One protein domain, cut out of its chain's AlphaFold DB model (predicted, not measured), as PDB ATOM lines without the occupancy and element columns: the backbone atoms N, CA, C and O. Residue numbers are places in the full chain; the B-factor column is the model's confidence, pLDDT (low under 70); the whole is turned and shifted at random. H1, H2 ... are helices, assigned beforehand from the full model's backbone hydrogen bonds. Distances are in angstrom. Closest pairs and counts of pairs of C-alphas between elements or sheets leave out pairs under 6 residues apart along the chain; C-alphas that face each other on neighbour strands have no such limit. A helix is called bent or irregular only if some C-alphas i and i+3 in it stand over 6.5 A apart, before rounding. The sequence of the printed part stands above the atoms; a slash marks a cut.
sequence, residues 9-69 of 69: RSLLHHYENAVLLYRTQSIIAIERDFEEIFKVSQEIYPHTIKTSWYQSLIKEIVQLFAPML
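What this domain is: This is residues 9 to 69 of the 69 residues of a protein of Streptococcus oralis (UniProt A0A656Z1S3). The printed part is an open, flat frame with an empty middle: the short helix H1 and the two longer helices H2 and H3 are strung along one chain by two long links, and the printed part bends round like a ring that stays open between H1 and the end of H3. There is no core, and no helix touches another. The 61 printed residues hold three named helices, in the order H1, H2, H3, and no named strand, and the class is all helix. The whole is extended, with a radius of gyration of the C-alphas of 19.2 A, and its C-alphas span 49 by 33 by 14 A.

How they stand to each other: From the first printed residue, H1 takes residues 9 to 12, and a long link of 13 residues, 13 to 25, joins it to H2, residues 26 to 40. H1 and H2 are apart. A second long link, of 12 residues, 41 to 52, joins H2 to H3, residues 53 to 68. H2 and H3 are apart, and so are H1 and H3. Residues 9 to 69 stand free, with no C-alpha 8 or more places away along the chain within 10 A. H1 is too short for an O i to N i+4 pair, while such pairs are within hydrogen-bond range in 10 of 11 cases in H2 and 10 of 12 in H3.

Where its parts are: H1 begins at C-alpha 9, at (-30.334, 26.641, 30.948), and has 4 residues. H2 measures 22.1 A from C-alpha 26, at (-38.202, 50.159, 45.112), to C-alpha 40, at (-17.305, 51.469, 38.103). H3, the longest helix with 16 residues, measures 24.3 A and ends at C-alpha 68, at (-18.093, 17.425, 26.341). H3 is irregular: C-alphas 64 and 67 are 7.4 A apart, and its line is a rough one.

The domain as a whole: The two C-alphas farthest apart are those of Arg 23 and Trp 53, at 49.8 A, while the first and last printed C-alphas, of Arg 9 and Leu 69, are 13.1 A apart. The C-alphas of residues 13 to 25 lie 17 to 26 A from the mean of the C-alphas, and those of residues 41 to 52 lie 11 to 22 A from it. The printed part has no cut and ends at residue 69, the chain's last residue. The mean pLDDT of the printed part is 89.7, and one residue, Leu 69, is under 70.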
ATOM      1  N   ARG A   9     -30.085  27.654  29.925       83.00
ATOM      2  CA  ARG A   9     -30.334  26.641  30.948       83.00
ATOM      3  C   ARG A   9     -31.258  27.181  32.032       83.00
ATOM      4  O   ARG A   9     -32.217  26.495  32.381       83.00
ATOM      5  N   SER A  10     -31.028  28.397  32.518       83.44
ATOM      6  CA  SER A  10     -31.902  28.997  33.530       83.44
ATOM      7  C   SER A  10     -33.318  29.268  33.016       83.44
ATOM      8  O   SER A  10     -34.266  29.164  33.785       83.44
ATOM      9  N   LEU A  11     -33.488  29.550  31.720       83.62
ATOM     10  CA  LEU A  11     -34.808  29.807  31.130       83.62
ATOM     11  C   LEU A  11     -35.629  28.543  30.837       83.62
ATOM     12  O   LEU A  11     -36.855  28.626  30.777       83.62
ATOM     13  N   LEU A  12     -34.982  27.395  30.614       83.69
ATOM     14  CA  LEU A  12     -35.666  26.173  30.165       83.69
ATOM     15  C   LEU A  12     -35.598  25.008  31.149       83.69
ATOM     16  O   LEU A  12     -36.483  24.155  31.137       83.69
ATOM     17  N   HIS A  13     -34.555  24.946  31.972       78.94
ATOM     18  CA  HIS A  13     -34.273  23.783  32.811       78.94
ATOM     19  C   HIS A  13     -34.328  24.080  34.309       78.94
ATOM     20  O   HIS A  13     -34.527  23.150  35.091       78.94
ATOM     21  N   HIS A  14     -34.162  25.335  34.732       81.00
ATOM     22  CA  HIS A  14     -34.239  25.700  36.145       81.00
ATOM     23  C   HIS A  14     -35.597  26.295  36.514       81.00
ATOM     24  O   HIS A  14     -36.174  27.101  35.789       81.00
ATOM     25  N   TYR A  15     -36.082  25.915  37.695       78.06
ATOM     26  CA  TYR A  15     -37.223  26.564  38.329       78.06
ATOM     27  C   TYR A  15     -36.736  27.800  39.078       78.06
ATOM     28  O   TYR A  15     -36.368  27.734  40.250       78.06
ATOM     29  N   GLU A  16     -36.718  28.921  38.373       85.31
ATOM     30  CA  GLU A  16     -36.342  30.219  38.925       85.31
ATOM     31  C   GLU A  16     -37.570  30.989  39.428       85.31
ATOM     32  O   GLU A  16     -38.700  30.754  38.990       85.31
ATOM     33  N   ASN A  17     -37.353  31.942  40.340       84.19
ATOM     34  CA  ASN A  17     -38.408  32.828  40.832       84.19
ATOM     35  C   ASN A  17     -38.080  34.289  40.513       84.19
ATOM     36  O   ASN A  17     -36.946  34.745  40.684       84.19
ATOM     37  N   ALA A  18     -39.092  35.044  40.090       89.00
ATOM     38  CA  ALA A  18     -38.994  36.476  39.885       89.00
ATOM     39  C   ALA A  18     -40.299  37.181  40.264       89.00
ATOM     40  O   ALA A  18     -41.399  36.720  39.971       89.00
ATOM     41  N   VAL A  19     -40.158  38.355  40.873       90.75
ATOM     42  CA  VAL A  19     -41.255  39.267  41.193       90.75
ATOM     43  C   VAL A  19     -41.253  40.421  40.197       90.75
ATOM     44  O   VAL A  19     -40.230  41.099  40.003       90.75
ATOM     45  N   LEU A  20     -42.419  40.655  39.593       93.00
ATOM     46  CA  LEU A  20     -42.706  41.837  38.792       93.00
ATOM     47  C   LEU A  20     -42.967  43.025  39.721       93.00
ATOM     48  O   LEU A  20     -43.886  42.997  40.537       93.00
ATOM     49  N   LEU A  21     -42.167  44.078  39.578       93.94
ATOM     50  CA  LEU A  21     -42.352  45.334  40.297       93.94
ATOM     51  C   LEU A  21     -42.980  46.351  39.346       93.94
ATOM     52  O   LEU A  21     -42.432  46.620  38.280       93.94
ATOM     53  N   TYR A  22     -44.119  46.925  39.731       94.81
ATOM     54  CA  TYR A  22     -44.807  47.938  38.936       94.81
ATOM     55  C   TYR A  22     -45.243  49.105  39.816       94.81
ATOM     56  O   TYR A  22     -45.964  48.909  40.791       94.81
ATOM     57  N   ARG A  23     -44.802  50.322  39.464       93.88
ATOM     58  CA  ARG A  23     -45.098  51.573  40.195       93.88
ATOM     59  C   ARG A  23     -44.797  51.501  41.702       93.88
ATOM     60  O   ARG A  23     -45.528  52.050  42.518       93.88
ATOM     61  N   THR A  24     -43.709  50.832  42.072       96.06
ATOM     62  CA  THR A  24     -43.249  50.713  43.464       96.06
ATOM     63  C   THR A  24     -42.069  51.639  43.740       96.06
ATOM     64  O   THR A  24     -41.198  51.776  42.882       96.06
ATOM     65  N   GLN A  25     -41.956  52.154  44.968       94.12
ATOM     66  CA  GLN A  25     -40.819  52.980  45.407       94.12
ATOM     67  C   GLN A  25     -39.459  52.287  45.223       94.12
ATOM     68  O   GLN A  25     -38.461  52.949  44.949       94.12
ATOM     69  N   SER A  26     -39.418  50.953  45.312       93.31
ATOM     70  CA  SER A  26     -38.202  50.159  45.112       93.31
ATOM     71  C   SER A  26     -37.544  50.385  43.748       93.31
ATOM     72  O   SER A  26     -36.341  50.199  43.636       93.31
ATOM     73  N   ILE A  27     -38.291  50.832  42.729       95.50
ATOM     74  CA  ILE A  27     -37.739  51.149  41.402       95.50
ATOM     75  C   ILE A  27     -36.686  52.264  41.497       95.50
ATOM     76  O   ILE A  27     -35.656  52.168  40.841       95.50
ATOM     77  N   ILE A  28     -36.888  53.259  42.368       96.06
ATOM     78  CA  ILE A  28     -35.946  54.379  42.552       96.06
ATOM     79  C   ILE A  28     -34.640  53.906  43.204       96.06
ATOM     80  O   ILE A  28     -33.563  54.391  42.877       96.06
ATOM     81  N   ALA A  29     -34.720  52.949  44.135       96.00
ATOM     82  CA  ALA A  29     -33.524  52.359  44.735       96.00
ATOM     83  C   ALA A  29     -32.728  51.554  43.697       96.00
ATOM     84  O   ALA A  29     -31.514  51.691  43.615       96.00
ATOM     85  N   ILE A  30     -33.430  50.788  42.859       95.31
ATOM     86  CA  ILE A  30     -32.829  49.997  41.781       95.31
ATOM     87  C   ILE A  30     -32.118  50.899  40.771       95.31
ATOM     88  O   ILE A  30     -30.997  50.602  40.380       95.31
ATOM     89  N   GLU A  31     -32.747  52.003  40.367       95.81
ATOM     90  CA  GLU A  31     -32.145  52.988  39.463       95.81
ATOM     91  C   GLU A  31     -30.824  53.533  40.017       95.81
ATOM     92  O   GLU A  31     -29.810  53.507  39.323       95.81
ATOM     93  N   ARG A  32     -30.804  53.930  41.295       97.12
ATOM     94  CA  ARG A  32     -29.582  54.403  41.954       97.12
ATOM     95  C   ARG A  32     -28.493  53.330  42.004       97.12
ATOM     96  O   ARG A  32     -27.331  53.636  41.755       97.12
ATOM     97  N   ASP A  33     -28.858  52.085  42.303       97.06
ATOM     98  CA  ASP A  33     -27.898  50.977  42.306       97.06
ATOM     99  C   ASP A  33     -27.287  50.777  40.909       97.06
ATOM    100  O   ASP A  33     -26.077  50.583  40.791       97.06
ATOM    101  N   PHE A  34     -28.086  50.898  39.841       96.50
ATOM    102  CA  PHE A  34     -27.574  50.879  38.469       96.50
ATOM    103  C   PHE A  34     -26.604  52.033  38.194       96.50
ATOM    104  O   PHE A  34     -25.548  51.793  37.615       96.50
ATOM    105  N   GLU A  35     -26.912  53.261  38.621       97.50
ATOM    106  CA  GLU A  35     -26.004  54.406  38.458       97.50
ATOM    107  C   GLU A  35     -24.645  54.167  39.134       97.50
ATOM    108  O   GLU A  35     -23.604  54.441  38.533       97.50
ATOM    109  N   GLU A  36     -24.630  53.625  40.357       97.94
ATOM    110  CA  GLU A  36     -23.382  53.295  41.058       97.94
ATOM    111  C   GLU A  36     -22.607  52.167  40.368       97.94
ATOM    112  O   GLU A  36     -21.386  52.257  40.217       97.94
ATOM    113  N   ILE A  37     -23.306  51.136  39.882       97.00
ATOM    114  CA  ILE A  37     -22.693  50.053  39.100       97.00
ATOM    115  C   ILE A  37     -22.065  50.613  37.821       97.00
ATOM    116  O   ILE A  37     -20.929  50.264  37.490       97.00
ATOM    117  N   PHE A  38     -22.758  51.507  37.113       96.69
ATOM    118  CA  PHE A  38     -22.257  52.040  35.852       96.69
ATOM    119  C   PHE A  38     -20.998  52.890  36.025       96.69
ATOM    120  O   PHE A  38     -20.102  52.792  35.186       96.69
ATOM    121  N   LYS A  39     -20.867  53.636  37.131       97.38
ATOM    122  CA  LYS A  39     -19.669  54.445  37.439       97.38
ATOM    123  C   LYS A  39     -18.380  53.627  37.530       97.38
ATOM    124  O   LYS A  39     -17.312  54.157  37.231       97.38
ATOM    125  N   VAL A  40     -18.466  52.370  37.967       96.88
ATOM    126  CA  VAL A  40     -17.305  51.469  38.103       96.88
ATOM    127  C   VAL A  40     -17.206  50.448  36.971       96.88
ATOM    128  O   VAL A  40     -16.220  49.716  36.880       96.88
ATOM    129  N   SER A  41     -18.222  50.381  36.112       95.88
ATOM    130  CA  SER A  41     -18.243  49.494  34.955       95.88
ATOM    131  C   SER A  41     -17.462  50.081  33.780       95.88
ATOM    132  O   SER A  41     -17.289  51.293  33.659       95.88
ATOM    133  N   GLN A  42     -17.017  49.208  32.883       92.94
ATOM    134  CA  GLN A  42     -16.433  49.609  31.612       92.94
ATOM    135  C   GLN A  42     -17.386  49.251  30.477       92.94
ATOM    136  O   GLN A  42     -17.817  48.103  30.360       92.94
ATOM    137  N   GLU A  43     -17.654  50.210  29.598       93.88
ATOM    138  CA  GLU A  43     -18.389  49.946  28.369       93.88
ATOM    139  C   GLU A  43     -17.525  49.131  27.391       93.88
ATOM    140  O   GLU A  43     -16.362  49.451  27.115       93.88
ATOM    141  N   ILE A  44     -18.085  48.027  26.897       92.12
ATOM    142  CA  ILE A  44     -17.366  47.072  26.056       92.12
ATOM    143  C   ILE A  44     -17.699  47.321  24.589       92.12
ATOM    144  O   ILE A  44     -18.834  47.156  24.152       92.12
ATOM    145  N   TYR A  45     -16.665  47.628  23.811       92.62
ATOM    146  CA  TYR A  45     -16.709  47.708  22.357       92.62
ATOM    147  C   TYR A  45     -15.825  46.618  21.742       92.62
ATOM    148  O   TYR A  45     -14.936  46.095  22.423       92.62
ATOM    149  N   PRO A  46     -15.971  46.304  20.439       88.50
ATOM    150  CA  PRO A  46     -15.125  45.304  19.785       88.50
ATOM    151  C   PRO A  46     -13.617  45.562  19.946       88.50
ATOM    152  O   PRO A  46     -12.841  44.621  20.070       88.50
ATOM    153  N   HIS A  47     -13.200  46.831  20.004       85.94
ATOM    154  CA  HIS A  47     -11.799  47.229  20.186       85.94
ATOM    155  C   HIS A  47     -11.327  47.219  21.652       85.94
ATOM    156  O   HIS A  47     -10.123  47.259  21.909       85.94
ATOM    157  N   THR A  48     -12.248  47.161  22.619       86.31
ATOM    158  CA  THR A  48     -11.931  47.029  24.050       86.31
ATOM    159  C   THR A  48     -11.369  45.638  24.363       86.31
ATOM    160  O   THR A  48     -10.580  45.467  25.292       86.31
ATOM    161  N   ILE A  49     -11.737  44.641  23.554       84.38
ATOM    162  CA  ILE A  49     -11.332  43.246  23.718       84.38
ATOM    163  C   ILE A  49      -9.913  43.060  23.164       84.38
ATOM    164  O   ILE A  49      -9.701  42.785  21.983       84.38
ATOM    165  N   LYS A  50      -8.913  43.185  24.038       81.69
ATOM    166  CA  LYS A  50      -7.523  42.843  23.713       81.69
ATOM    167  C   LYS A  50      -7.298  41.360  23.969       81.69
ATOM    168  O   LYS A  50      -7.178  40.945  25.116       81.69
ATOM    169  N   THR A  51      -7.227  40.573  22.899       80.12
ATOM    170  CA  THR A  51      -6.930  39.138  23.002       80.12
ATOM    171  C   THR A  51      -5.439  38.911  22.777       80.12
ATOM    172  O   THR A  51      -4.910  39.228  21.714       80.12
ATOM    173  N   SER A  52      -4.748  38.379  23.784       88.00
ATOM    174  CA  SER A  52      -3.350  37.948  23.653       88.00
ATOM    175  C   SER A  52      -3.268  36.584  22.965       88.00
ATOM    176  O   SER A  52      -4.192  35.781  23.078       88.00
ATOM    177  N   TRP A  53      -2.144  36.270  22.313       89.62
ATOM    178  CA  TRP A  53      -1.963  34.997  21.591       89.62
ATOM    179  C   TRP A  53      -2.252  33.755  22.457       89.62
ATOM    180  O   TRP A  53      -2.868  32.801  21.992       89.62
ATOM    181  N   TYR A  54      -1.885  33.795  23.741       88.69
ATOM    182  CA  TYR A  54      -2.168  32.729  24.705       88.69
ATOM    183  C   TYR A  54      -3.670  32.577  25.001       88.69
ATOM    184  O   TYR A  54      -4.162  31.460  25.123       88.69
ATOM    185  N   GLN A  55      -4.425  33.680  25.071       88.06
ATOM    186  CA  GLN A  55      -5.878  33.629  25.270       88.06
ATOM    187  C   GLN A  55      -6.581  33.018  24.053       88.06
ATOM    188  O   GLN A  55      -7.524  32.248  24.222       88.06
ATOM    189  N   SER A  56      -6.092  33.300  22.841       85.88
ATOM    190  CA  SER A  56      -6.571  32.628  21.628       85.88
ATOM    191  C   SER A  56      -6.279  31.125  21.658       85.88
ATOM    192  O   SER A  56      -7.175  30.338  21.368       85.88
ATOM    193  N   LEU A  57      -5.080  30.715  22.091       91.62
ATOM    194  CA  LEU A  57      -4.726  29.297  22.226       91.62
ATOM    195  C   LEU A  57      -5.626  28.567  23.239       91.62
ATOM    196  O   LEU A  57      -6.140  27.492  22.942       91.62
ATOM    197  N   ILE A  58      -5.867  29.157  24.416       90.94
ATOM    198  CA  ILE A  58      -6.800  28.577  25.398       90.94
ATOM    199  C   ILE A  58      -8.201  28.463  24.805       90.94
ATOM    200  O   ILE A  58      -8.852  27.442  25.000       90.94
ATOM    201  N   LYS A  59      -8.675  29.497  24.099       88.81
ATOM    202  CA  LYS A  59     -10.006  29.491  23.487       88.81
ATOM    203  C   LYS A  59     -10.166  28.311  22.529       88.81
ATOM    204  O   LYS A  59     -11.186  27.634  22.597       88.81
ATOM    205  N   GLU A  60      -9.177  28.052  21.678       90.75
ATOM    206  CA  GLU A  60      -9.204  26.910  20.754       90.75
ATOM    207  C   GLU A  60      -9.239  25.571  21.495       90.75
ATOM    208  O   GLU A  60     -10.054  24.709  21.165       90.75
ATOM    209  N   ILE A  61      -8.422  25.420  22.545       92.69
ATOM    210  CA  ILE A  61      -8.434  24.222  23.393       92.69
ATOM    211  C   ILE A  61      -9.815  24.046  24.034       92.69
ATOM    212  O   ILE A  61     -10.430  22.996  23.889       92.69
ATOM    213  N   VAL A  62     -10.346  25.079  24.695       90.88
ATOM    214  CA  VAL A  62     -11.672  25.035  25.332       90.88
ATOM    215  C   VAL A  62     -12.757  24.697  24.315       90.88
ATOM    216  O   VAL A  62     -13.640  23.902  24.617       90.88
ATOM    217  N   GLN A  63     -12.688  25.243  23.101       89.44
ATOM    218  CA  GLN A  63     -13.685  24.999  22.063       89.44
ATOM    219  C   GLN A  63     -13.662  23.556  21.538       89.44
ATOM    220  O   GLN A  63     -14.723  23.017  21.228       89.44
ATOM    221  N   LEU A  64     -12.493  22.909  21.500       92.31
ATOM    222  CA  LEU A  64     -12.379  21.481  21.187       92.31
ATOM    223  C   LEU A  64     -13.095  20.610  22.232       92.31
ATOM    224  O   LEU A  64     -13.706  19.602  21.886       92.31
ATOM    225  N   PHE A  65     -13.038  21.018  23.502       91.06
ATOM    226  CA  PHE A  65     -13.651  20.303  24.623       91.06
ATOM    227  C   PHE A  65     -15.078  20.772  24.957       91.06
ATOM    228  O   PHE A  65     -15.763  20.101  25.724       91.06
ATOM    229  N   ALA A  66     -15.558  21.870  24.365       85.06
ATOM    230  CA  ALA A  66     -16.874  22.450  24.642       85.06
ATOM    231  C   ALA A  66     -18.062  21.484  24.448       85.06
ATOM    232  O   ALA A  66     -18.977  21.552  25.255       85.06
ATOM    233  N   PRO A  67     -18.076  20.564  23.459       84.56
ATOM    234  CA  PRO A  67     -19.165  19.590  23.314       84.56
ATOM    235  C   PRO A  67     -19.212  18.510  24.407       84.56
ATOM    236  O   PRO A  67     -20.168  17.740  24.447       84.56
ATOM    237  N   MET A  68     -18.165  18.390  25.234       77.69
ATOM    238  CA  MET A  68     -18.093  17.425  26.341       77.69
ATOM    239  C   MET A  68     -18.446  18.040  27.706       77.69
ATOM    240  O   MET A  68     -18.434  17.320  28.705       77.69
ATOM    241  N   LEU A  69     -18.731  19.345  27.744       61.28
ATOM    242  CA  LEU A  69     -19.220  20.105  28.899       61.28
ATOM    243  C   LEU A  69     -20.724  20.360  28.759       61.28
ATOM    244  O   LEU A  69     -21.404  20.335  29.808       61.28
TER     245      LEU A  69